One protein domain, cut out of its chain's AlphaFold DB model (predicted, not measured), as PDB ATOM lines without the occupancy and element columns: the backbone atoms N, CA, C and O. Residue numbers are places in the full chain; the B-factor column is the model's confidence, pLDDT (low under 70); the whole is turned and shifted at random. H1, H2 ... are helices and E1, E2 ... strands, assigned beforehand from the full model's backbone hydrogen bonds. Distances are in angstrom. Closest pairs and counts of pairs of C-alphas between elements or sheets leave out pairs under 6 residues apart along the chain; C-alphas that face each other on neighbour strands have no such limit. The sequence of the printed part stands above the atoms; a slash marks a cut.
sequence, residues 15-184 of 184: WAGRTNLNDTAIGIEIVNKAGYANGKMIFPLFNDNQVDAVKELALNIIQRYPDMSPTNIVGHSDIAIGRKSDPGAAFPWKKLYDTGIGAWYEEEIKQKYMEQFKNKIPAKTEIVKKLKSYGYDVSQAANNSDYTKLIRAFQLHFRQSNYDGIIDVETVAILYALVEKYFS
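Overview. This is residues 15 to 184 of the 184 residues of the protein "N-acetylmuramoyl-L-alanine amidase AmiD" of Arsenophonus endosymbiont of Aleurodicus floccissimus (UniProt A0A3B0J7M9). Helices and loops pack into a rounded body: at one end H7 is packed between H4 and H5, at the other end the long helix H1 lies by itself, and H6 with the short H2 and H3 fills the space between, among long loops. A small two-stranded hairpin, E1 and E2, reaches out from the rim, with E1 the element farthest from the mean of the C-alphas. The printed part has 170 residues, with the order E1, E2, H1, H2, H3, H4, H5, H6, H7; the sheet is E1 - E2, antiparallel. The class is mostly helix, though under half of the residues are in named elements. The whole is compact, with a radius of gyration of the C-alphas of 15.7 A and spans of 43 by 42 by 31 A.

Along the chain. Find C-alpha 35 at (163.600, 182.840, 155.666), where E1 begins; it runs to residue 37, and E2 follows as residues 40 to 42. From C-alpha 48 at (175.782, 170.334, 165.216), H1 runs through residues 48 to 64, 24.7 A. H2 is residues 76 to 79 and H3 residues 93 to 97. H4, residues 107 to 117, measures 15.2 A, and H5, residues 124 to 134, 15.3 A. H6 is residues 144 to 158, 20.9 A. H7, residues 169 to 183, runs 20.6 A to C-alpha 183 at (155.759, 149.471, 151.645).

Arrangement. Look first at the hairpin of E1 and E2, antiparallel at 129 degrees: N 37 and O 40 are 2.9 A apart and N 42 and O 35 2.9 A, both within hydrogen-bond range. E1 is apart from H1. H1 is close to H3 but not clearly touching, the closest C-alphas being Lys 55 and Leu 96, 6.4 A. H3 is likewise close to H6 but not clearly touching, at Trp 93 and His 157, 6.8 A between C-alphas. H6 touches H2 with residues 153 to 157 alone; the closest C-alphas are Ser 77 and Ala 153, 5.3 A. H6 and H5 are near each other, with 8 pairs of C-alphas within 10 A. H6 is close to H7 but not clearly touching, at Gln 155 and Thr 171, 6.9 A between C-alphas; they run the same way at a steep tilt of 68 degrees, only just short of about perpendicular. H7 touches H4, closest C-alphas Tyr 113 and Ala 173, 4.7 A, at a steep tilt of 56 degrees, opposite ways. H7 also touches H5, closest C-alphas Tyr 134 and Val 179, 6.0 A, at a steep tilt of 39 degrees, the same way. In H3, H4, H5, H6 and H7 every O i to N i+4 pair is within hydrogen-bond range; in H1 12 of 13 are, and H2 is too short for such a pair.

Size, cuts and confidence. The two C-alphas farthest apart are Arg 64 and Asn 119, 45.4 A. The printed part has no cut and ends at Ser 184, the chain's last residue. The links H1 to H2 and H2 to H3 are long, and residues 15 to 34 hold no named element. Mean pLDDT of the printed part is 96.9, and no printed residue is under 70.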
ATOM      1  N   TRP A  15     148.996 163.296 156.447       98.19
ATOM      2  CA  TRP A  15     150.040 162.294 156.225       98.19
ATOM      3  C   TRP A  15     149.482 160.882 156.360       98.19
ATOM      4  O   TRP A  15     148.714 160.604 157.281       98.19
ATOM      5  N   ALA A  16     149.855 159.985 155.445       96.00
ATOM      6  CA  ALA A  16     149.480 158.568 155.465       96.00
ATOM      7  C   ALA A  16     147.966 158.339 155.683       96.00
ATOM      8  O   ALA A  16     147.543 157.477 156.451       96.00
ATOM      9  N   GLY A  17     147.137 159.161 155.028       94.31
ATOM     10  CA  GLY A  17     145.675 159.097 155.115       94.31
ATOM     11  C   GLY A  17     145.053 159.713 156.374       94.31
ATOM     12  O   GLY A  17     143.828 159.762 156.462       94.31
ATOM     13  N   ARG A  18     145.852 160.218 157.322       95.06
ATOM     14  CA  ARG A  18     145.377 160.946 158.509       95.06
ATOM     15  C   ARG A  18     145.415 162.448 158.269       95.06
ATOM     16  O   ARG A  18     146.387 162.954 157.716       95.06
ATOM     17  N   THR A  19     144.377 163.156 158.703       94.50
ATOM     18  CA  THR A  19     144.285 164.624 158.675       94.50
ATOM     19  C   THR A  19     144.386 165.203 160.085       94.50
ATOM     20  O   THR A  19     144.282 164.464 161.060       94.50
ATOM     21  N   ASN A  20     144.578 166.524 160.196       91.88
ATOM     22  CA  ASN A  20     144.670 167.244 161.475       91.88
ATOM     23  C   ASN A  20     145.718 166.624 162.418       91.88
ATOM     24  O   ASN A  20     145.432 166.259 163.557       91.88
ATOM     25  N   LEU A  21     146.960 166.529 161.941       93.81
ATOM     26  CA  LEU A  21     148.023 165.795 162.629       93.81
ATOM     27  C   LEU A  21     148.404 166.366 164.001       93.81
ATOM     28  O   LEU A  21     149.122 165.698 164.727       93.81
ATOM     29  N   ASN A  22     147.908 167.546 164.399       90.00
ATOM     30  CA  ASN A  22     148.017 168.005 165.792       90.00
ATOM     31  C   ASN A  22     147.457 166.972 166.786       90.00
ATOM     32  O   ASN A  22     147.882 166.944 167.931       90.00
ATOM     33  N   ASP A  23     146.497 166.147 166.363       89.00
ATOM     34  CA  ASP A  23     145.852 165.160 167.230       89.00
ATOM     35  C   ASP A  23     146.730 163.917 167.465       89.00
ATOM     36  O   ASP A  23     146.483 163.158 168.397       89.00
ATOM     37  N   THR A  24     147.732 163.679 166.611       91.62
ATOM     38  CA  THR A  24     148.517 162.432 166.599       91.62
ATOM     39  C   THR A  24     150.012 162.658 166.372       91.62
ATOM     40  O   THR A  24     150.701 161.742 165.923       91.62
ATOM     41  N   ALA A  25     150.518 163.871 166.591       93.69
ATOM     42  CA  ALA A  25     151.919 164.210 166.363       93.69
ATOM     43  C   ALA A  25     152.527 164.915 167.573       93.69
ATOM     44  O   ALA A  25     151.863 165.672 168.274       93.69
ATOM     45  N   ILE A  26     153.829 164.702 167.746       94.81
ATOM     46  CA  ILE A  26     154.678 165.483 168.641       94.81
ATOM     47  C   ILE A  26     155.473 166.454 167.769       94.81
ATOM     48  O   ILE A  26     156.133 166.050 166.809       94.81
ATOM     49  N   GLY A  27     155.375 167.747 168.068       95.69
ATOM     50  CA  GLY A  27     156.085 168.800 167.348       95.69
ATOM     51  C   GLY A  27     157.445 169.103 167.967       95.69
ATOM     52  O   GLY A  27     157.522 169.417 169.151       95.69
ATOM     53  N   ILE A  28     158.503 169.080 167.154       96.06
ATOM     54  CA  ILE A  28     159.839 169.550 167.540       96.06
ATOM     55  C   ILE A  28     160.152 170.806 166.731       96.06
ATOM     56  O   ILE A  28     160.302 170.751 165.510       96.06
ATOM     57  N   GLU A  29     160.265 171.944 167.413       95.62
ATOM     58  CA  GLU A  29     160.707 173.194 166.799       95.62
ATOM     59  C   GLU A  29     162.201 173.402 167.031       95.62
ATOM     60  O   GLU A  29     162.698 173.317 168.154       95.62
ATOM     61  N   ILE A  30     162.927 173.700 165.955       95.50
ATOM     62  CA  ILE A  30     164.371 173.913 165.998       95.50
ATOM     63  C   ILE A  30     164.643 175.340 165.555       95.50
ATOM     64  O   ILE A  30     164.307 175.733 164.437       95.50
ATOM     65  N   VAL A  31     165.284 176.117 166.425       95.94
ATOM     66  CA  VAL A  31     165.667 177.495 166.110       95.94
ATOM     67  C   VAL A  31     166.624 177.498 164.917       95.94
ATOM     68  O   VAL A  31     167.764 177.045 165.021       95.94
ATOM     69  N   ASN A  32     166.165 178.042 163.792       95.69
ATOM     70  CA  ASN A  32     166.941 178.243 162.575       95.69
ATOM     71  C   ASN A  32     166.483 179.541 161.893       95.69
ATOM     72  O   ASN A  32     165.311 179.903 161.949       95.69
ATOM     73  N   LYS A  33     167.406 180.259 161.245       94.12
ATOM     74  CA  LYS A  33     167.120 181.548 160.586       94.12
ATOM     75  C   LYS A  33     166.623 181.386 159.143       94.12
ATOM     76  O   LYS A  33     166.852 182.268 158.317       94.12
ATOM     77  N   ALA A  34     166.003 180.251 158.819       94.19
ATOM     78  CA  ALA A  34     165.388 180.037 157.517       94.19
ATOM     79  C   ALA A  34     164.360 181.140 157.239       94.19
ATOM     80  O   ALA A  34     163.592 181.545 158.110       94.19
ATOM     81  N   GLY A  35     164.372 181.656 156.017       93.00
ATOM     82  CA  GLY A  35     163.600 182.840 155.666       93.00
ATOM     83  C   GLY A  35     163.818 183.250 154.220       93.00
ATOM     84  O   GLY A  35     164.555 182.601 153.478       93.00
ATOM     85  N   TYR A  36     163.136 184.305 153.789       91.75
ATOM     86  CA  TYR A  36     163.324 184.849 152.450       91.75
ATOM     87  C   TYR A  36     164.394 185.936 152.478       91.75
ATOM     88  O   TYR A  36     164.300 186.887 153.250       91.75
ATOM     89  N   ALA A  37     165.383 185.810 151.601       91.75
ATOM     90  CA  ALA A  37     166.369 186.842 151.324       91.75
ATOM     91  C   ALA A  37     166.410 187.069 149.810       91.75
ATOM     92  O   ALA A  37     166.551 186.119 149.040       91.75
ATOM     93  N   ASN A  38     166.248 188.320 149.372       91.12
ATOM     94  CA  ASN A  38     166.247 188.704 147.952       91.12
ATOM     95  C   ASN A  38     165.273 187.872 147.091       91.12
ATOM     96  O   ASN A  38     165.620 187.407 146.010       91.12
ATOM     97  N   GLY A  39     164.063 187.626 147.605       88.31
ATOM     98  CA  GLY A  39     163.032 186.846 146.907       88.31
ATOM     99  C   GLY A  39     163.293 185.335 146.845       88.31
ATOM    100  O   GLY A  39     162.476 184.604 146.291       88.31
ATOM    101  N   LYS A  40     164.385 184.842 147.439       87.88
ATOM    102  CA  LYS A  40     164.729 183.419 147.488       87.88
ATOM    103  C   LYS A  40     164.648 182.892 148.916       87.88
ATOM    104  O   LYS A  40     165.110 183.527 149.860       87.88
ATOM    105  N   MET A  41     164.084 181.700 149.063       91.06
ATOM    106  CA  MET A  41     164.119 180.958 150.320       91.06
ATOM    107  C   MET A  41     165.558 180.516 150.618       91.06
ATOM    108  O   MET A  41     166.195 179.878 149.775       91.06
ATOM    109  N   ILE A  42     166.053 180.836 151.811       94.94
ATOM    110  CA  ILE A  42     167.363 180.416 152.310       94.94
ATOM    111  C   ILE A  42     167.202 179.451 153.487       94.94
ATOM    112  O   ILE A  42     166.323 179.630 154.329       94.94
ATOM    113  N   PHE A  43     168.077 178.446 153.543       96.44
ATOM    114  CA  PHE A  43     168.138 177.452 154.614       96.44
ATOM    115  C   PHE A  43     169.548 177.454 155.218       96.44
ATOM    116  O   PHE A  43     170.440 176.794 154.685       96.44
ATOM    117  N   PRO A  44     169.797 178.243 156.276       96.69
ATOM    118  CA  PRO A  44     171.054 178.187 157.012       96.69
ATOM    119  C   PRO A  44     171.301 176.792 157.594       96.69
ATOM    120  O   PRO A  44     170.357 176.121 158.013       96.69
ATOM    121  N   LEU A  45     172.571 176.388 157.675       97.06
ATOM    122  CA  LEU A  45     172.956 175.144 158.340       97.06
ATOM    123  C   LEU A  45     172.508 175.145 159.806       97.06
ATOM    124  O   LEU A  45     172.518 176.179 160.478       97.06
ATOM    125  N   PHE A  46     172.127 173.969 160.290       97.12
ATOM    126  CA  PHE A  46     171.845 173.740 161.701       97.12
ATOM    127  C   PHE A  46     173.159 173.578 162.468       97.12
ATOM    128  O   PHE A  46     174.120 173.017 161.944       97.12
ATOM    129  N   ASN A  47     173.204 174.077 163.703       95.50
ATOM    130  CA  ASN A  47     174.342 173.859 164.590       95.50
ATOM    131  C   ASN A  47     174.427 172.366 164.955       95.50
ATOM    132  O   ASN A  47     173.404 171.776 165.302       95.50
ATOM    133  N   ASP A  48     175.618 171.764 164.920       95.62
ATOM    134  CA  ASP A  48     175.782 170.334 165.216       95.62
ATOM    135  C   ASP A  48     175.285 169.957 166.628       95.62
ATOM    136  O   ASP A  48     174.612 168.941 166.774       95.62
ATOM    137  N   ASN A  49     175.450 170.822 167.638       97.44
ATOM    138  CA  ASN A  49     174.895 170.598 168.981       97.44
ATOM    139  C   ASN A  49     173.357 170.567 168.977       97.44
ATOM    140  O   ASN A  49     172.752 169.814 169.735       97.44
ATOM    141  N   GLN A  50     172.705 171.383 168.133       96.31
ATOM    142  CA  GLN A  50     171.246 171.315 167.972       96.31
ATOM    143  C   GLN A  50     170.843 170.005 167.298       96.31
ATOM    144  O   GLN A  50     169.847 169.402 167.683       96.31
ATOM    145  N   VAL A  51     171.608 169.560 166.300       97.69
ATOM    146  CA  VAL A  51     171.348 168.302 165.593       97.69
ATOM    147  C   VAL A  51     171.481 167.112 166.541       97.69
ATOM    148  O   VAL A  51     170.618 166.239 166.526       97.69
ATOM    149  N   ASP A  52     172.507 167.082 167.387       97.88
ATOM    150  CA  ASP A  52     172.705 165.991 168.343       97.88
ATOM    151  C   ASP A  52     171.627 165.969 169.433       97.88
ATOM    152  O   ASP A  52     171.075 164.906 169.714       97.88
ATOM    153  N   ALA A  53     171.219 167.136 169.944       97.88
ATOM    154  CA  ALA A  53     170.083 167.231 170.862       97.88
ATOM    155  C   ALA A  53     168.772 166.732 170.224       97.88
ATOM    156  O   ALA A  53     167.985 166.038 170.865       97.88
ATOM    157  N   VAL A  54     168.542 167.045 168.942       97.75
ATOM    158  CA  VAL A  54     167.375 166.548 168.197       97.75
ATOM    159  C   VAL A  54     167.429 165.033 168.030       97.75
ATOM    160  O   VAL A  54     166.395 164.385 168.169       97.75
ATOM    161  N   LYS A  55     168.606 164.451 167.765       98.06
ATOM    162  CA  LYS A  55     168.749 162.991 167.669       98.06
ATOM    163  C   LYS A  55     168.408 162.309 168.990       98.06
ATOM    164  O   LYS A  55     167.627 161.363 168.996       98.06
ATOM    165  N   GLU A  56     168.965 162.799 170.097       98.06
ATOM    166  CA  GLU A  56     168.707 162.249 171.431       98.06
ATOM    167  C   GLU A  56     167.215 162.322 171.783       98.06
ATOM    168  O   GLU A  56     166.611 161.314 172.160       98.06
ATOM    169  N   LEU A  57     166.597 163.489 171.573       97.75
ATOM    170  CA  LEU A  57     165.171 163.692 171.815       97.75
ATOM    171  C   LEU A  57     164.307 162.775 170.944       97.75
ATOM    172  O   LEU A  57     163.393 162.124 171.448       97.75
ATOM    173  N   ALA A  58     164.592 162.699 169.644       97.50
ATOM    174  CA  ALA A  58     163.817 161.874 168.728       97.50
ATOM    175  C   ALA A  58     163.932 160.383 169.072       97.50
ATOM    176  O   ALA A  58     162.914 159.697 169.088       97.50
ATOM    177  N   LEU A  59     165.122 159.881 169.423       97.06
ATOM    178  CA  LEU A  59     165.286 158.496 169.884       97.06
ATOM    179  C   LEU A  59     164.485 158.220 171.158       97.06
ATOM    180  O   LEU A  59     163.831 157.182 171.251       97.06
ATOM    181  N   ASN A  60     164.495 159.152 172.115       96.88
ATOM    182  CA  ASN A  60     163.706 159.023 173.337       96.88
ATOM    183  C   ASN A  60     162.196 158.952 173.049       96.88
ATOM    184  O   ASN A  60     161.500 158.128 173.638       96.88
ATOM    185  N   ILE A  61     161.695 159.787 172.134       96.44
ATOM    186  CA  ILE A  61     160.290 159.770 171.708       96.44
ATOM    187  C   ILE A  61     159.965 158.442 171.016       96.44
ATOM    188  O   ILE A  61     159.033 157.753 171.421       96.44
ATOM    189  N   ILE A  62     160.754 158.027 170.022       96.00
ATOM    190  CA  ILE A  62     160.511 156.793 169.254       96.00
ATOM    191  C   ILE A  62     160.431 155.566 170.175       96.00
ATOM    192  O   ILE A  62     159.555 154.724 170.002       96.00
ATOM    193  N   GLN A  63     161.288 155.484 171.199       95.56
ATOM    194  CA  GLN A  63     161.259 154.387 172.177       95.56
ATOM    195  C   GLN A  63     159.949 154.316 172.978       95.56
ATOM    196  O   GLN A  63     159.551 153.232 173.402       95.56
ATOM    197  N   ARG A  64     159.277 155.452 173.195       96.62
ATOM    198  CA  ARG A  64     158.023 155.539 173.959       96.62
ATOM    199  C   ARG A  64     156.776 155.366 173.089       96.62
ATOM    200  O   ARG A  64     155.732 154.991 173.617       96.62
ATOM    201  N   TYR A  65     156.889 155.579 171.777       95.12
ATOM    202  CA  TYR A  65     155.789 155.469 170.814       95.12
ATOM    203  C   TYR A  65     156.114 154.431 169.726       95.12
ATOM    204  O   TYR A  65     156.505 154.806 168.620       95.12
ATOM    205  N   PRO A  66     155.931 153.123 169.997       89.94
ATOM    206  CA  PRO A  66     156.358 152.048 169.092       89.94
ATOM    207  C   PRO A  66     155.641 152.037 167.730       89.94
ATOM    208  O   PRO A  66     156.188 151.518 166.760       89.94
ATOM    209  N   ASP A  67     154.458 152.652 167.621       92.00
ATOM    210  CA  ASP A  67     153.739 152.816 166.346       92.00
ATOM    211  C   ASP A  67     154.371 153.893 165.431       92.00
ATOM    212  O   ASP A  67     153.974 154.069 164.270       92.00
ATOM    213  N   MET A  68     155.365 154.640 165.928       94.38
ATOM    214  CA  MET A  68     156.106 155.639 165.161       94.38
ATOM    215  C   MET A  68     157.115 154.960 164.228       94.38
ATOM    216  O   MET A  68     158.307 154.863 164.506       94.38
ATOM    217  N   SER A  69     156.617 154.500 163.079       96.25
ATOM    218  CA  SER A  69     157.467 153.984 162.004       96.25
ATOM    219  C   SER A  69     158.461 155.042 161.485       96.25
ATOM    220  O   SER A  69     158.174 156.242 161.560       96.25
ATOM    221  N   PRO A  70     159.586 154.634 160.862       98.12
ATOM    222  CA  PRO A  70     160.534 155.561 160.237       98.12
ATOM    223  C   PRO A  70     159.883 156.551 159.257       98.12
ATOM    224  O   PRO A  70     160.286 157.708 159.177       98.12
ATOM    225  N   THR A  71     158.837 156.130 158.543       98.38
ATOM    226  CA  THR A  71     158.098 156.968 157.584       98.38
ATOM    227  C   THR A  71     157.137 157.966 158.239       98.38
ATOM    228  O   THR A  71     156.534 158.770 157.535       98.38
ATOM    229  N   ASN A  72     156.979 157.939 159.566       98.31
ATOM    230  CA  ASN A  72     156.183 158.910 160.328       98.31
ATOM    231  C   ASN A  72     157.026 160.048 160.923       98.31
ATOM    232  O   ASN A  72     156.475 160.957 161.541       98.31
ATOM    233  N   ILE A  73     158.344 160.028 160.720       98.38
ATOM    234  CA  ILE A  73     159.244 161.114 161.110       98.38
ATOM    235  C   ILE A  73     159.404 162.013 159.888       98.38
ATOM    236  O   ILE A  73     160.114 161.685 158.938       98.38
ATOM    237  N   VAL A  74     158.667 163.120 159.894       98.56
ATOM    238  CA  VAL A  74     158.425 163.949 158.711       98.56
ATOM    239  C   VAL A  74     158.683 165.420 158.983       98.56
ATOM    240  O   VAL A  74     158.577 165.897 160.113       98.56
ATOM    241  N   GLY A  75     159.010 166.157 157.927       98.38
ATOM    242  CA  GLY A  75     159.049 167.606 157.959       98.38
ATOM    243  C   GLY A  75     157.646 168.199 157.892       98.38
ATOM    244  O   GLY A  75     156.701 167.601 157.372       98.38
ATOM    245  N   HIS A  76     157.509 169.443 158.340       98.06
ATOM    246  CA  HIS A  76     156.265 170.184 158.159       98.06
ATOM    247  C   HIS A  76     155.953 170.401 156.668       98.06
ATOM    248  O   HIS A  76     154.788 170.412 156.265       98.06
ATOM    249  N   SER A  77     156.996 170.522 155.838       98.06
ATOM    250  CA  SER A  77     156.894 170.554 154.378       98.06
ATOM    251  C   SER A  77     156.147 169.361 153.796       98.06
ATOM    252  O   SER A  77     155.478 169.531 152.782       98.06
ATOM    253  N   ASP A  78     156.239 168.190 154.428       98.75
ATOM    254  CA  ASP A  78     155.711 166.938 153.881       98.75
ATOM    255  C   ASP A  78     154.215 166.788 154.145       98.75
ATOM    256  O   ASP A  78     153.476 166.235 153.334       98.75
ATOM    257  N   ILE A  79     153.765 167.345 155.271       98.31
ATOM    258  CA  ILE A  79     152.379 167.253 155.736       98.31
ATOM    259  C   ILE A  79     151.533 168.469 155.343       98.31
ATOM    260  O   ILE A  79     150.306 168.403 155.375       98.31
ATOM    261  N   ALA A  80     152.171 169.595 155.005       97.25
ATOM    262  CA  ALA A  80     151.527 170.867 154.681       97.25
ATOM    263  C   ALA A  80     152.059 171.442 153.356       97.25
ATOM    264  O   ALA A  80     152.590 172.561 153.297       97.25
ATOM    265  N   ILE A  81     151.897 170.653 152.289       97.69
ATOM    266  CA  ILE A  81     152.410 170.927 150.941       97.69
ATOM    267  C   ILE A  81     152.117 172.361 150.495       97.69
ATOM    268  O   ILE A  81     150.982 172.836 150.522       97.69
ATOM    269  N   GLY A  82     153.164 173.069 150.068       94.19
ATOM    270  CA  GLY A  82     153.059 174.420 149.518       94.19
ATOM    271  C   GLY A  82     152.838 175.539 150.538       94.19
ATOM    272  O   GLY A  82     153.116 176.693 150.222       94.19
ATOM    273  N   ARG A  83     152.379 175.219 151.753       96.31
ATOM    274  CA  ARG A  83     152.216 176.180 152.855       96.31
ATOM    275  C   ARG A  83     153.479 176.297 153.701       96.31
ATOM    276  O   ARG A  83     153.734 177.353 154.277       96.31
ATOM    277  N   LYS A  84     154.237 175.206 153.811       96.25
ATOM    278  CA  LYS A  84     155.401 175.077 154.689       96.25
ATOM    279  C   LYS A  84     156.625 174.590 153.926       96.25
ATOM    280  O   LYS A  84     156.524 173.993 152.857       96.25
ATOM    281  N   SER A  85     157.798 174.928 154.445       96.81
ATOM    282  CA  SER A  85     159.104 174.581 153.858       96.81
ATOM    283  C   SER A  85     160.118 174.149 154.918       96.81
ATOM    284  O   SER A  85     161.255 173.846 154.580       96.81
ATOM    285  N   ASP A  86     159.715 174.144 156.184       97.12
ATOM    286  CA  ASP A  86     160.458 173.684 157.346       97.12
ATOM    287  C   ASP A  86     160.410 172.147 157.479       97.12
ATOM    288  O   ASP A  86     159.398 171.532 157.135       97.12
ATOM    289  N   PRO A  87     161.498 171.512 157.958       97.75
ATOM    290  CA  PRO A  87     162.741 172.128 158.447       97.75
ATOM    291  C   PRO A  87     163.715 172.545 157.323       97.75
ATOM    292  O   PRO A  87     164.721 173.203 157.583       97.75
ATOM    293  N   GLY A  88     163.388 172.232 156.066       96.69
ATOM    294  CA  GLY A  88     164.102 172.713 154.885       96.69
ATOM    295  C   GLY A  88     165.309 171.875 154.473       96.69
ATOM    296  O   GLY A  88     165.678 170.899 155.120       96.69
ATOM    297  N   ALA A  89     165.944 172.276 153.369       97.19
ATOM    298  CA  ALA A  89     166.985 171.482 152.706       97.19
ATOM    299  C   ALA A  89     168.304 171.393 153.493       97.19
ATOM    300  O   ALA A  89     169.160 170.580 153.166       97.19
ATOM    301  N   ALA A  90     168.491 172.238 154.510       97.94
ATOM    302  CA  ALA A  90     169.670 172.193 155.372       97.94
ATOM    303  C   ALA A  90     169.512 171.227 156.556       97.94
ATOM    304  O   ALA A  90     170.485 170.972 157.267       97.94
ATOM    305  N   PHE A  91     168.302 170.715 156.799       98.38
ATOM    306  CA  PHE A  91     168.061 169.798 157.905       98.38
ATOM    307  C   PHE A  91     168.668 168.424 157.595       98.38
ATOM    308  O   PHE A  91     168.410 167.882 156.523       98.38
ATOM    309  N   PRO A  92     169.484 167.836 158.480       98.25
ATOM    310  CA  PRO A  92     170.339 166.717 158.104       98.25
ATOM    311  C   PRO A  92     169.622 165.359 158.205       98.25
ATOM    312  O   PRO A  92     170.046 164.490 158.966       98.25
ATOM    313  N   TRP A  93     168.565 165.153 157.412       98.69
ATOM    314  CA  TRP A  93     167.747 163.930 157.409       98.69
ATOM    315  C   TRP A  93     168.577 162.647 157.311       98.69
ATOM    316  O   TRP A  93     168.380 161.731 158.104       98.69
ATOM    317  N   LYS A  94     169.576 162.602 156.417       98.25
ATOM    318  CA  LYS A  94     170.472 161.441 156.303       98.25
ATOM    319  C   LYS A  94     171.248 161.163 157.592       98.25
ATOM    320  O   LYS A  94     171.335 160.010 157.997       98.25
ATOM    321  N   LYS A  95     171.773 162.206 158.255       98.00
ATOM    322  CA  LYS A  95     172.512 162.041 159.520       98.00
ATOM    323  C   LYS A  95     171.606 161.504 160.631       98.00
ATOM    324  O   LYS A  95     172.096 160.797 161.502       98.00
ATOM    325  N   LEU A  96     170.321 161.868 160.630       98.56
ATOM    326  CA  LEU A  96     169.330 161.311 161.556       98.56
ATOM    327  C   LEU A  96     169.051 159.839 161.226       98.56
ATOM    328  O   LEU A  96     169.120 158.989 162.115       98.56
ATOM    329  N   TYR A  97     168.833 159.521 159.948       98.62
ATOM    330  CA  TYR A  97     168.622 158.147 159.492       98.62
ATOM    331  C   TYR A  97     169.785 157.223 159.869       98.62
ATOM    332  O   TYR A  97     169.554 156.122 160.360       98.62
ATOM    333  N   ASP A  98     171.028 157.686 159.716       97.94
ATOM    334  CA  ASP A  98     172.228 156.923 160.092       97.94
ATOM    335  C   ASP A  98     172.285 156.594 161.593       97.94
ATOM    336  O   ASP A  98     172.999 155.683 162.004       97.94
ATOM    337  N   THR A  99     171.502 157.301 162.410       97.25
ATOM    338  CA  THR A  99     171.319 157.039 163.846       97.25
ATOM    339  C   THR A  99     170.016 156.302 164.178       97.25
ATOM    340  O   THR A  99     169.652 156.203 165.345       97.25
ATOM    341  N   GLY A 100     169.311 155.773 163.173       97.12
ATOM    342  CA  GLY A 100     168.058 155.029 163.340       97.12
ATOM    343  C   GLY A 100     166.798 155.897 163.397       97.12
ATOM    344  O   GLY A 100     165.753 155.418 163.833       97.12
ATOM    345  N   ILE A 101     166.877 157.164 162.980       98.50
ATOM    346  CA  ILE A 101     165.783 158.136 163.092       98.50
ATOM    347  C   ILE A 101     165.278 158.506 161.701       98.50
ATOM    348  O   ILE A 101     165.965 159.166 160.923       98.50
ATOM    349  N   GLY A 102     164.032 158.150 161.419       98.44
ATOM    350  CA  GLY A 102     163.365 158.495 160.171       98.44
ATOM    351  C   GLY A 102     163.712 157.565 159.021       98.44
ATOM    352  O   GLY A 102     164.493 156.626 159.153       98.44
ATOM    353  N   ALA A 103     163.059 157.795 157.890       98.69
ATOM    354  CA  ALA A 103     163.218 156.982 156.698       98.69
ATOM    355  C   ALA A 103     164.313 157.539 155.780       98.69
ATOM    356  O   ALA A 103     164.441 158.741 155.575       98.69
ATOM    357  N   TRP A 104     165.064 156.635 155.158       98.88
ATOM    358  CA  TRP A 104     165.925 156.929 154.014       98.88
ATOM    359  C   TRP A 104     165.974 155.749 153.041       98.88
ATOM    360  O   TRP A 104     165.683 154.608 153.424       98.88
ATOM    361  N   TYR A 105     166.321 156.026 151.786       98.62
ATOM    362  CA  TYR A 105     166.479 155.019 150.735       98.62
ATOM    363  C   TYR A 105     167.830 154.306 150.828       98.62
ATOM    364  O   TYR A 105     168.802 154.863 151.333       98.62
ATOM    365  N   GLU A 106     167.910 153.098 150.276       98.12
ATOM    366  CA  GLU A 106     169.201 152.451 150.031       98.12
ATOM    367  C   GLU A 106     169.793 152.926 148.707       98.12
ATOM    368  O   GLU A 106     169.089 153.015 147.694       98.12
ATOM    369  N   GLU A 107     171.093 153.217 148.706       98.06
ATOM    370  CA  GLU A 107     171.783 153.744 147.526       98.06
ATOM    371  C   GLU A 107     171.730 152.747 146.361       98.06
ATOM    372  O   GLU A 107     171.451 153.141 145.232       98.06
ATOM    373  N   GLU A 108     171.886 151.450 146.629       98.44
ATOM    374  CA  GLU A 108     171.811 150.394 145.610       98.44
ATOM    375  C   GLU A 108     170.432 150.332 144.931       98.44
ATOM    376  O   GLU A 108     170.338 150.264 143.702       98.44
ATOM    377  N   ILE A 109     169.350 150.436 145.712       98.50
ATOM    378  CA  ILE A 109     167.975 150.434 145.189       98.50
ATOM    379  C   ILE A 109     167.704 151.722 144.403       98.50
ATOM    380  O   ILE A 109     167.100 151.679 143.328       98.50
ATOM    381  N   LYS A 110     168.198 152.876 144.879       98.62
ATOM    382  CA  LYS A 110     168.132 154.126 144.111       98.62
ATOM    383  C   LYS A 110     168.847 153.969 142.767       98.62
ATOM    384  O   LYS A 110     168.276 154.338 141.746       98.62
ATOM    385  N   GLN A 111     170.055 153.403 142.734       98.69
ATOM    386  CA  GLN A 111     170.813 153.226 141.488       98.69
ATOM    387  C   GLN A 111     170.127 152.265 140.507       98.69
ATOM    388  O   GLN A 111     170.059 152.554 139.312       98.69
ATOM    389  N   LYS A 112     169.522 151.179 141.005       98.56
ATOM    390  CA  LYS A 112     168.653 150.295 140.208       98.56
ATOM    391  C   LYS A 112     167.546 151.091 139.502       98.56
ATOM    392  O   LYS A 112     167.367 150.952 138.291       98.56
ATOM    393  N   TYR A 113     166.830 151.953 140.226       98.62
ATOM    394  CA  TYR A 113     165.765 152.768 139.631       98.62
ATOM    395  C   TYR A 113     166.278 153.921 138.756       98.62
ATOM    396  O   TYR A 113     165.618 154.272 137.777       98.62
ATOM    397  N   MET A 114     167.456 154.477 139.053       98.56
ATOM    398  CA  MET A 114     168.127 155.452 138.187       98.56
ATOM    399  C   MET A 114     168.372 154.866 136.798       98.56
ATOM    400  O   MET A 114     168.008 155.488 135.801       98.56
ATOM    401  N   GLU A 115     168.932 153.655 136.721       98.50
ATOM    402  CA  GLU A 115     169.167 152.998 135.433       98.50
ATOM    403  C   GLU A 115     167.845 152.620 134.754       98.50
ATOM    404  O   GLU A 115     167.675 152.855 133.557       98.50
ATOM    405  N   GLN A 116     166.857 152.138 135.518       98.38
ATOM    406  CA  GLN A 116     165.534 151.805 134.985       98.38
ATOM    407  C   GLN A 116     164.835 153.006 134.319       98.38
ATOM    408  O   GLN A 116     164.181 152.845 133.287       98.38
ATOM    409  N   PHE A 117     164.949 154.206 134.893       98.19
ATOM    410  CA  PHE A 117     164.234 155.401 134.426       98.19
ATOM    411  C   PHE A 117     165.078 156.354 133.577       98.19
ATOM    412  O   PHE A 117     164.558 157.364 133.101       98.19
ATOM    413  N   LYS A 118     166.343 156.012 133.323       95.50
ATOM    414  CA  LYS A 118     167.313 156.810 132.563       95.50
ATOM    415  C   LYS A 118     166.783 157.350 131.236       95.50
ATOM    416  O   LYS A 118     167.015 158.507 130.906       95.50
ATOM    417  N   ASN A 119     166.054 156.519 130.492       95.00
ATOM    418  CA  ASN A 119     165.528 156.878 129.170       95.00
ATOM    419  C   ASN A 119     164.080 157.379 129.214       95.00
ATOM    420  O   ASN A 119     163.620 158.036 128.281       95.00
ATOM    421  N   LYS A 120     163.331 157.023 130.261       97.06
ATOM    422  CA  LYS A 120     161.910 157.347 130.375       97.06
ATOM    423  C   LYS A 120     161.475 157.342 131.831       97.06
ATOM    424  O   LYS A 120     161.333 156.289 132.451       97.06
ATOM    425  N   ILE A 121     161.182 158.533 132.334       97.31
ATOM    426  CA  ILE A 121     160.550 158.710 133.637       97.31
ATOM    427  C   ILE A 121     159.096 158.186 133.570       97.31
ATOM    428  O   ILE A 121     158.420 158.387 132.553       97.31
ATOM    429  N   PRO A 122     158.595 157.512 134.624       98.12
ATOM    430  CA  PRO A 122     157.194 157.122 134.749       98.12
ATOM    431  C   PRO A 122     156.214 158.277 134.514       98.12
ATOM    432  O   PRO A 122     156.514 159.446 134.750       98.12
ATOM    433  N   ALA A 123     154.996 157.947 134.082       98.19
ATOM    434  CA  ALA A 123     153.949 158.947 133.906       98.19
ATOM    435  C   ALA A 123     153.610 159.644 135.237       98.19
ATOM    436  O   ALA A 123     153.652 159.024 136.302       98.19
ATOM    437  N   LYS A 124     153.184 160.916 135.166       98.19
ATOM    438  CA  LYS A 124     152.757 161.719 136.330       98.19
ATOM    439  C   LYS A 124     151.776 160.960 137.231       98.19
ATOM    440  O   LYS A 124     151.904 161.006 138.448       98.19
ATOM    441  N   THR A 125     150.830 160.227 136.648       98.12
ATOM    442  CA  THR A 125     149.842 159.424 137.384       98.12
ATOM    443  C   THR A 125     150.477 158.335 138.250       98.12
ATOM    444  O   THR A 125     150.033 158.124 139.374       98.12
ATOM    445  N   GLU A 126     151.532 157.675 137.774       98.38
ATOM    446  CA  GLU A 126     152.245 156.636 138.527       98.38
ATOM    447  C   GLU A 126     153.119 157.237 139.629       98.38
ATOM    448  O   GLU A 126     153.143 156.732 140.751       98.38
ATOM    449  N   ILE A 127     153.774 158.369 139.355       98.75
ATOM    450  CA  ILE A 127     154.550 159.106 140.363       98.75
ATOM    451  C   ILE A 127     153.636 159.578 141.496       98.75
ATOM    452  O   ILE A 127     153.934 159.365 142.668       98.75
ATOM    453  N   VAL A 128     152.479 160.151 141.154       98.75
ATOM    454  CA  VAL A 128     151.475 160.593 142.127       98.75
ATOM    455  C   VAL A 128     150.959 159.425 142.974       98.75
ATOM    456  O   VAL A 128     150.840 159.562 144.190       98.75
ATOM    457  N   LYS A 129     150.713 158.249 142.381       98.56
ATOM    458  CA  LYS A 129     150.349 157.047 143.152       98.56
ATOM    459  C   LYS A 129     151.448 156.634 144.132       98.56
ATOM    460  O   LYS A 129     151.133 156.269 145.262       98.56
ATOM    461  N   LYS A 130     152.721 156.700 143.732       98.69
ATOM    462  CA  LYS A 130     153.854 156.365 144.609       98.69
ATOM    463  C   LYS A 130     154.032 157.378 145.741       98.69
ATOM    464  O   LYS A 130     154.195 156.955 146.878       98.69
ATOM    465  N   LEU A 131     153.882 158.678 145.475       98.81
ATOM    466  CA  LEU A 131     153.864 159.718 146.516       98.81
ATOM    467  C   LEU A 131     152.732 159.486 147.524       98.81
ATOM    468  O   LEU A 131     152.965 159.531 148.730       98.81
ATOM    469  N   LYS A 132     151.530 159.156 147.033       98.56
ATOM    470  CA  LYS A 132     150.391 158.791 147.885       98.56
ATOM    471  C   LYS A 132     150.678 157.550 148.728       98.56
ATOM    472  O   LYS A 132     150.336 157.530 149.902       98.56
ATOM    473  N   SER A 133     151.291 156.529 148.126       98.25
ATOM    474  CA  SER A 133     151.648 155.283 148.819       98.25
ATOM    475  C   SER A 133     152.659 155.538 149.934       98.25
ATOM    476  O   SER A 133     152.543 154.943 150.994       98.25
ATOM    477  N   TYR A 134     153.609 156.450 149.707       98.69
ATOM    478  CA  TYR A 134     154.592 156.833 150.717       98.69
ATOM    479  C   TYR A 134     153.978 157.620 151.884       98.69
ATOM    480  O   TYR A 134     154.397 157.452 153.024       98.69
ATOM    481  N   GLY A 135     152.975 158.465 151.613       98.50
ATOM    482  CA  GLY A 135     152.210 159.149 152.660       98.50
ATOM    483  C   GLY A 135     151.725 160.558 152.323       98.50
ATOM    484  O   GLY A 135     150.932 161.113 153.082       98.50
ATOM    485  N   TYR A 136     152.148 161.134 151.198       98.69
ATOM    486  CA  TYR A 136     151.842 162.524 150.855       98.69
ATOM    487  C   TYR A 136     150.371 162.758 150.491       98.69
ATOM    488  O   TYR A 136     149.720 161.915 149.863       98.69
ATOM    489  N   ASP A 137     149.880 163.968 150.780       98.12
ATOM    490  CA  ASP A 137     148.648 164.470 150.173       98.12
ATOM    491  C   ASP A 137     148.864 164.753 148.685       98.12
ATOM    492  O   ASP A 137     149.690 165.575 148.285       98.12
ATOM    493  N   VAL A 138     148.074 164.078 147.857       98.19
ATOM    494  CA  VAL A 138     148.106 164.218 146.402       98.19
ATOM    495  C   VAL A 138     146.810 164.779 145.824       98.19
ATOM    496  O   VAL A 138     146.644 164.798 144.604       98.19
ATOM    497  N   SER A 139     145.884 165.229 146.673       97.00
ATOM    498  CA  SER A 139     144.550 165.687 146.267       97.00
ATOM    499  C   SER A 139     144.591 166.795 145.208       97.00
ATOM    500  O   SER A 139     143.766 166.801 144.298       97.00
ATOM    501  N   GLN A 140     145.593 167.677 145.268       95.50
ATOM    502  CA  GLN A 140     145.775 168.792 144.329       95.50
ATOM    503  C   GLN A 140     146.786 168.509 143.205       95.50
ATOM    504  O   GLN A 140     147.000 169.351 142.335       95.50
ATOM    505  N   ALA A 141     147.388 167.317 143.151       95.88
ATOM    506  CA  ALA A 141     148.486 167.016 142.225       95.88
ATOM    507  C   ALA A 141     148.082 167.037 140.736       95.88
ATOM    508  O   ALA A 141     148.948 167.030 139.857       95.88
ATOM    509  N   ALA A 142     146.783 167.072 140.415       95.00
ATOM    510  CA  ALA A 142     146.312 167.293 139.049       95.00
ATOM    511  C   ALA A 142     146.754 168.669 138.514       95.00
ATOM    512  O   ALA A 142     147.207 168.758 137.370       95.00
ATOM    513  N   ASN A 143     146.720 169.707 139.356       96.19
ATOM    514  CA  ASN A 143     147.215 171.044 139.035       96.19
ATOM    515  C   ASN A 143     148.751 171.037 138.927       96.19
ATOM    516  O   ASN A 143     149.439 170.428 139.744       96.19
ATOM    517  N   ASN A 144     149.315 171.702 137.914       96.31
ATOM    518  CA  ASN A 144     150.769 171.714 137.710       96.31
ATOM    519  C   ASN A 144     151.523 172.503 138.789       96.31
ATOM    520  O   ASN A 144     152.572 172.046 139.224       96.31
ATOM    521  N   SER A 145     150.983 173.633 139.251       97.25
ATOM    522  CA  SER A 145     151.587 174.426 140.329       97.25
ATOM    523  C   SER A 145     151.635 173.634 141.635       97.25
ATOM    524  O   SER A 145     152.669 173.583 142.298       97.25
ATOM    525  N   ASP A 146     150.546 172.947 141.981       97.75
ATOM    526  CA  ASP A 146     150.499 172.145 143.207       97.75
ATOM    527  C   ASP A 146     151.312 170.853 143.088       97.75
ATOM    528  O   ASP A 146     151.957 170.448 144.054       97.75
ATOM    529  N   TYR A 147     151.393 170.263 141.892       98.50
ATOM    530  CA  TYR A 147     152.333 169.177 141.626       98.50
ATOM    531  C   TYR A 147     153.785 169.617 141.839       98.50
ATOM    532  O   TYR A 147     154.524 168.926 142.531       98.50
ATOM    533  N   THR A 148     154.185 170.786 141.328       98.56
ATOM    534  CA  THR A 148     155.526 171.335 141.576       98.56
ATOM    535  C   THR A 148     155.785 171.506 143.069       98.56
ATOM    536  O   THR A 148     156.832 171.083 143.546       98.56
ATOM    537  N   LYS A 149     154.832 172.045 143.843       98.50
ATOM    538  CA  LYS A 149     154.973 172.181 145.308       98.50
ATOM    539  C   LYS A 149     155.122 170.829 146.010       98.50
ATOM    540  O   LYS A 149     155.933 170.721 146.927       98.50
ATOM    541  N   LEU A 150     154.372 169.817 145.579       98.75
ATOM    542  CA  LEU A 150     154.456 168.455 146.107       98.75
ATOM    543  C   LEU A 150     155.836 167.834 145.846       98.75
ATOM    544  O   LEU A 150     156.468 167.330 146.771       98.75
ATOM    545  N   ILE A 151     156.340 167.928 144.611       98.81
ATOM    546  CA  ILE A 151     157.690 167.456 144.272       98.81
ATOM    547  C   ILE A 151     158.746 168.214 145.078       98.81
ATOM    548  O   ILE A 151     159.664 167.611 145.631       98.81
ATOM    549  N   ARG A 152     158.573 169.530 145.213       98.69
ATOM    550  CA  ARG A 152     159.477 170.394 145.967       98.69
ATOM    551  C   ARG A 152     159.563 169.991 147.441       98.69
ATOM    552  O   ARG A 152     160.649 170.040 148.010       98.69
ATOM    553  N   ALA A 153     158.441 169.629 148.067       98.75
ATOM    554  CA  ALA A 153     158.407 169.149 149.450       98.75
ATOM    555  C   ALA A 153     159.178 167.834 149.600       98.75
ATOM    556  O   ALA A 153     160.086 167.749 150.421       98.75
ATOM    557  N   PHE A 154     158.919 166.869 148.717       98.88
ATOM    558  CA  PHE A 154     159.654 165.607 148.696       98.88
ATOM    559  C   PHE A 154     161.170 165.808 148.537       98.88
ATOM    560  O   PHE A 154     161.967 165.189 149.242       98.88
ATOM    561  N   GLN A 155     161.586 166.710 147.645       98.88
ATOM    562  CA  GLN A 155     162.999 167.016 147.429       98.88
ATOM    563  C   GLN A 155     163.654 167.702 148.640       98.88
ATOM    564  O   GLN A 155     164.799 167.385 148.955       98.88
ATOM    565  N   LEU A 156     162.949 168.585 149.365       98.69
ATOM    566  CA  LEU A 156     163.471 169.174 150.614       98.69
ATOM    567  C   LEU A 156     163.846 168.125 151.662       98.69
ATOM    568  O   LEU A 156     164.714 168.391 152.496       98.69
ATOM    569  N   HIS A 157     163.174 166.978 151.639       98.88
ATOM    570  CA  HIS A 157     163.439 165.886 152.555       98.88
ATOM    571  C   HIS A 157     164.514 164.950 151.989       98.88
ATOM    572  O   HIS A 157     165.564 164.771 152.601       98.88
ATOM    573  N   PHE A 158     164.297 164.392 150.796       98.88
ATOM    574  CA  PHE A 158     165.078 163.248 150.312       98.88
ATOM    575  C   PHE A 158     166.099 163.577 149.214       98.88
ATOM    576  O   PHE A 158     166.985 162.765 148.941       98.88
ATOM    577  N   ARG A 159     166.010 164.756 148.584       98.31
ATOM    578  CA  ARG A 159     166.893 165.183 147.485       98.31
ATOM    579  C   ARG A 159     167.342 166.639 147.638       98.31
ATOM    580  O   ARG A 159     167.112 167.504 146.798       98.31
ATOM    581  N   GLN A 160     168.011 166.902 148.751       97.75
ATOM    582  CA  GLN A 160     168.304 168.255 149.234       97.75
ATOM    583  C   GLN A 160     169.287 169.048 148.358       97.75
ATOM    584  O   GLN A 160     169.361 170.270 148.475       97.75
ATOM    585  N   SER A 161     170.012 168.375 147.460       97.31
ATOM    586  CA  SER A 161     170.903 168.998 146.478       97.31
ATOM    587  C   SER A 161     170.154 169.774 145.388       97.31
ATOM    588  O   SER A 161     170.688 170.756 144.878       97.31
ATOM    589  N   ASN A 162     168.924 169.371 145.046       97.75
ATOM    590  CA  ASN A 162     168.057 170.112 144.135       97.75
ATOM    591  C   ASN A 162     166.568 169.900 144.471       97.75
ATOM    592  O   ASN A 162     166.011 168.814 144.296       97.75
ATOM    593  N   TYR A 163     165.949 170.997 144.912       97.56
ATOM    594  CA  TYR A 163     164.564 171.112 145.365       97.56
ATOM    595  C   TYR A 163     163.777 172.166 144.568       97.56
ATOM    596  O   TYR A 163     162.986 172.928 145.125       97.56
ATOM    597  N   ASP A 164     164.021 172.265 143.264       97.69
ATOM    598  CA  ASP A 164     163.316 173.178 142.354       97.69
ATOM    599  C   ASP A 164     161.831 172.815 142.121       97.69
ATOM    600  O   ASP A 164     161.073 173.626 141.589       97.69
ATOM    601  N   GLY A 165     161.388 171.635 142.565       98.19
ATOM    602  CA  GLY A 165     160.039 171.116 142.347       98.19
ATOM    603  C   GLY A 165     159.817 170.550 140.944       98.19
ATOM    604  O   GLY A 165     158.681 170.232 140.580       98.19
ATOM    605  N   ILE A 166     160.877 170.425 140.147       98.31
ATOM    606  CA  ILE A 166     160.852 169.811 138.826       98.31
ATOM    607  C   ILE A 166     161.171 168.330 138.995       98.31
ATOM    608  O   ILE A 166     162.103 167.939 139.696       98.31
ATOM    609  N   ILE A 167     160.360 167.486 138.360       97.69
ATOM    610  CA  ILE A 167     160.571 166.047 138.416       97.69
ATOM    611  C   ILE A 167     161.764 165.647 137.544       97.69
ATOM    612  O   ILE A 167     161.829 166.001 136.367       97.69
ATOM    613  N   ASP A 168     162.678 164.867 138.112       98.38
ATOM    614  CA  ASP A 168     163.802 164.272 137.398       98.38
ATOM    615  C   ASP A 168     164.001 162.798 137.777       98.38
ATOM    616  O   ASP A 168     163.307 162.250 138.640       98.38
ATOM    617  N   VAL A 169     164.929 162.142 137.073       98.62
ATOM    618  CA  VAL A 169     165.203 160.705 137.227       98.62
ATOM    619  C   VAL A 169     165.576 160.376 138.672       98.62
ATOM    620  O   VAL A 169     165.058 159.411 139.224       98.62
ATOM    621  N   GLU A 170     166.406 161.204 139.307       98.81
ATOM    622  CA  GLU A 170     166.865 160.982 140.678       98.81
ATOM    623  C   GLU A 170     165.735 161.123 141.694       98.81
ATOM    624  O   GLU A 170     165.574 160.261 142.554       98.81
ATOM    625  N   THR A 171     164.893 162.147 141.557       98.88
ATOM    626  CA  THR A 171     163.721 162.331 142.418       98.88
ATOM    627  C   THR A 171     162.794 161.114 142.346       98.88
ATOM    628  O   THR A 171     162.338 160.614 143.376       98.88
ATOM    629  N   VAL A 172     162.538 160.594 141.141       98.75
ATOM    630  CA  VAL A 172     161.675 159.416 140.974       98.75
ATOM    631  C   VAL A 172     162.352 158.138 141.458       98.75
ATOM    632  O   VAL A 172     161.695 157.322 142.101       98.75
ATOM    633  N   ALA A 173     163.649 157.968 141.214       98.88
ATOM    634  CA  ALA A 173     164.392 156.811 141.696       98.88
ATOM    635  C   ALA A 173     164.404 156.736 143.226       98.88
ATOM    636  O   ALA A 173     164.151 155.671 143.790       98.88
ATOM    637  N   ILE A 174     164.606 157.874 143.896       98.94
ATOM    638  CA  ILE A 174     164.536 157.977 145.356       98.94
ATOM    639  C   ILE A 174     163.136 157.608 145.859       98.94
ATOM    640  O   ILE A 174     163.008 156.789 146.766       98.94
ATOM    641  N   LEU A 175     162.079 158.148 145.245       98.88
ATOM    642  CA  LEU A 175     160.698 157.826 145.616       98.88
ATOM    643  C   LEU A 175     160.403 156.329 145.493       98.88
ATOM    644  O   LEU A 175     159.807 155.736 146.390       98.88
ATOM    645  N   TYR A 176     160.805 155.712 144.385       98.81
ATOM    646  CA  TYR A 176     160.570 154.289 144.166       98.81
ATOM    647  C   TYR A 176     161.383 153.426 145.132       98.81
ATOM    648  O   TYR A 176     160.830 152.475 145.673       98.81
ATOM    649  N   ALA A 177     162.635 153.791 145.417       98.81
ATOM    650  CA  ALA A 177     163.462 153.096 146.399       98.81
ATOM    651  C   ALA A 177     162.884 153.177 147.820       98.81
ATOM    652  O   ALA A 177     162.883 152.188 148.548       98.81
ATOM    653  N   LEU A 178     162.341 154.336 148.202       98.88
ATOM    654  CA  LEU A 178     161.632 154.507 149.469       98.88
ATOM    655  C   LEU A 178     160.378 153.625 149.536       98.88
ATOM    656  O   LEU A 178     160.169 152.923 150.522       98.88
ATOM    657  N   VAL A 179     159.549 153.624 148.489       98.69
ATOM    658  CA  VAL A 179     158.337 152.790 148.464       98.69
ATOM    659  C   VAL A 179     158.677 151.295 148.458       98.69
ATOM    660  O   VAL A 179     157.994 150.527 149.130       98.69
ATOM    661  N   GLU A 180     159.734 150.882 147.749       98.50
ATOM    662  CA  GLU A 180     160.229 149.497 147.769       98.50
ATOM    663  C   GLU A 180     160.641 149.085 149.188       98.50
ATOM    664  O   GLU A 180     160.240 148.034 149.667       98.50
ATOM    665  N   LYS A 181     161.378 149.942 149.899       98.31
ATOM    666  CA  LYS A 181     161.903 149.612 151.226       98.31
ATOM    667  C   LYS A 181     160.844 149.545 152.331       98.31
ATOM    668  O   LYS A 181     160.971 148.718 153.228       98.31
ATOM    669  N   TYR A 182     159.859 150.442 152.318       98.25
ATOM    670  CA  TYR A 182     158.957 150.623 153.468       98.25
ATOM    671  C   TYR A 182     157.526 150.121 153.240       98.25
ATOM    672  O   TYR A 182     156.756 150.060 154.195       98.25
ATOM    673  N   PHE A 183     157.149 149.788 152.001       96.50
ATOM    674  CA  PHE A 183     155.759 149.471 151.645       96.50
ATOM    675  C   PHE A 183     155.619 148.310 150.647       96.50
ATOM    676  O   PHE A 183     154.553 148.164 150.042       96.50
ATOM    677  N   SER A 184     156.682 147.525 150.434       81.44
ATOM    678  CA  SER A 184     156.646 146.295 149.621       81.44
ATOM    679  C   SER A 184     156.759 145.039 150.472       81.44
ATOM    680  O   SER A 184     157.294 145.137 151.597       81.44
TER     681      SER A 184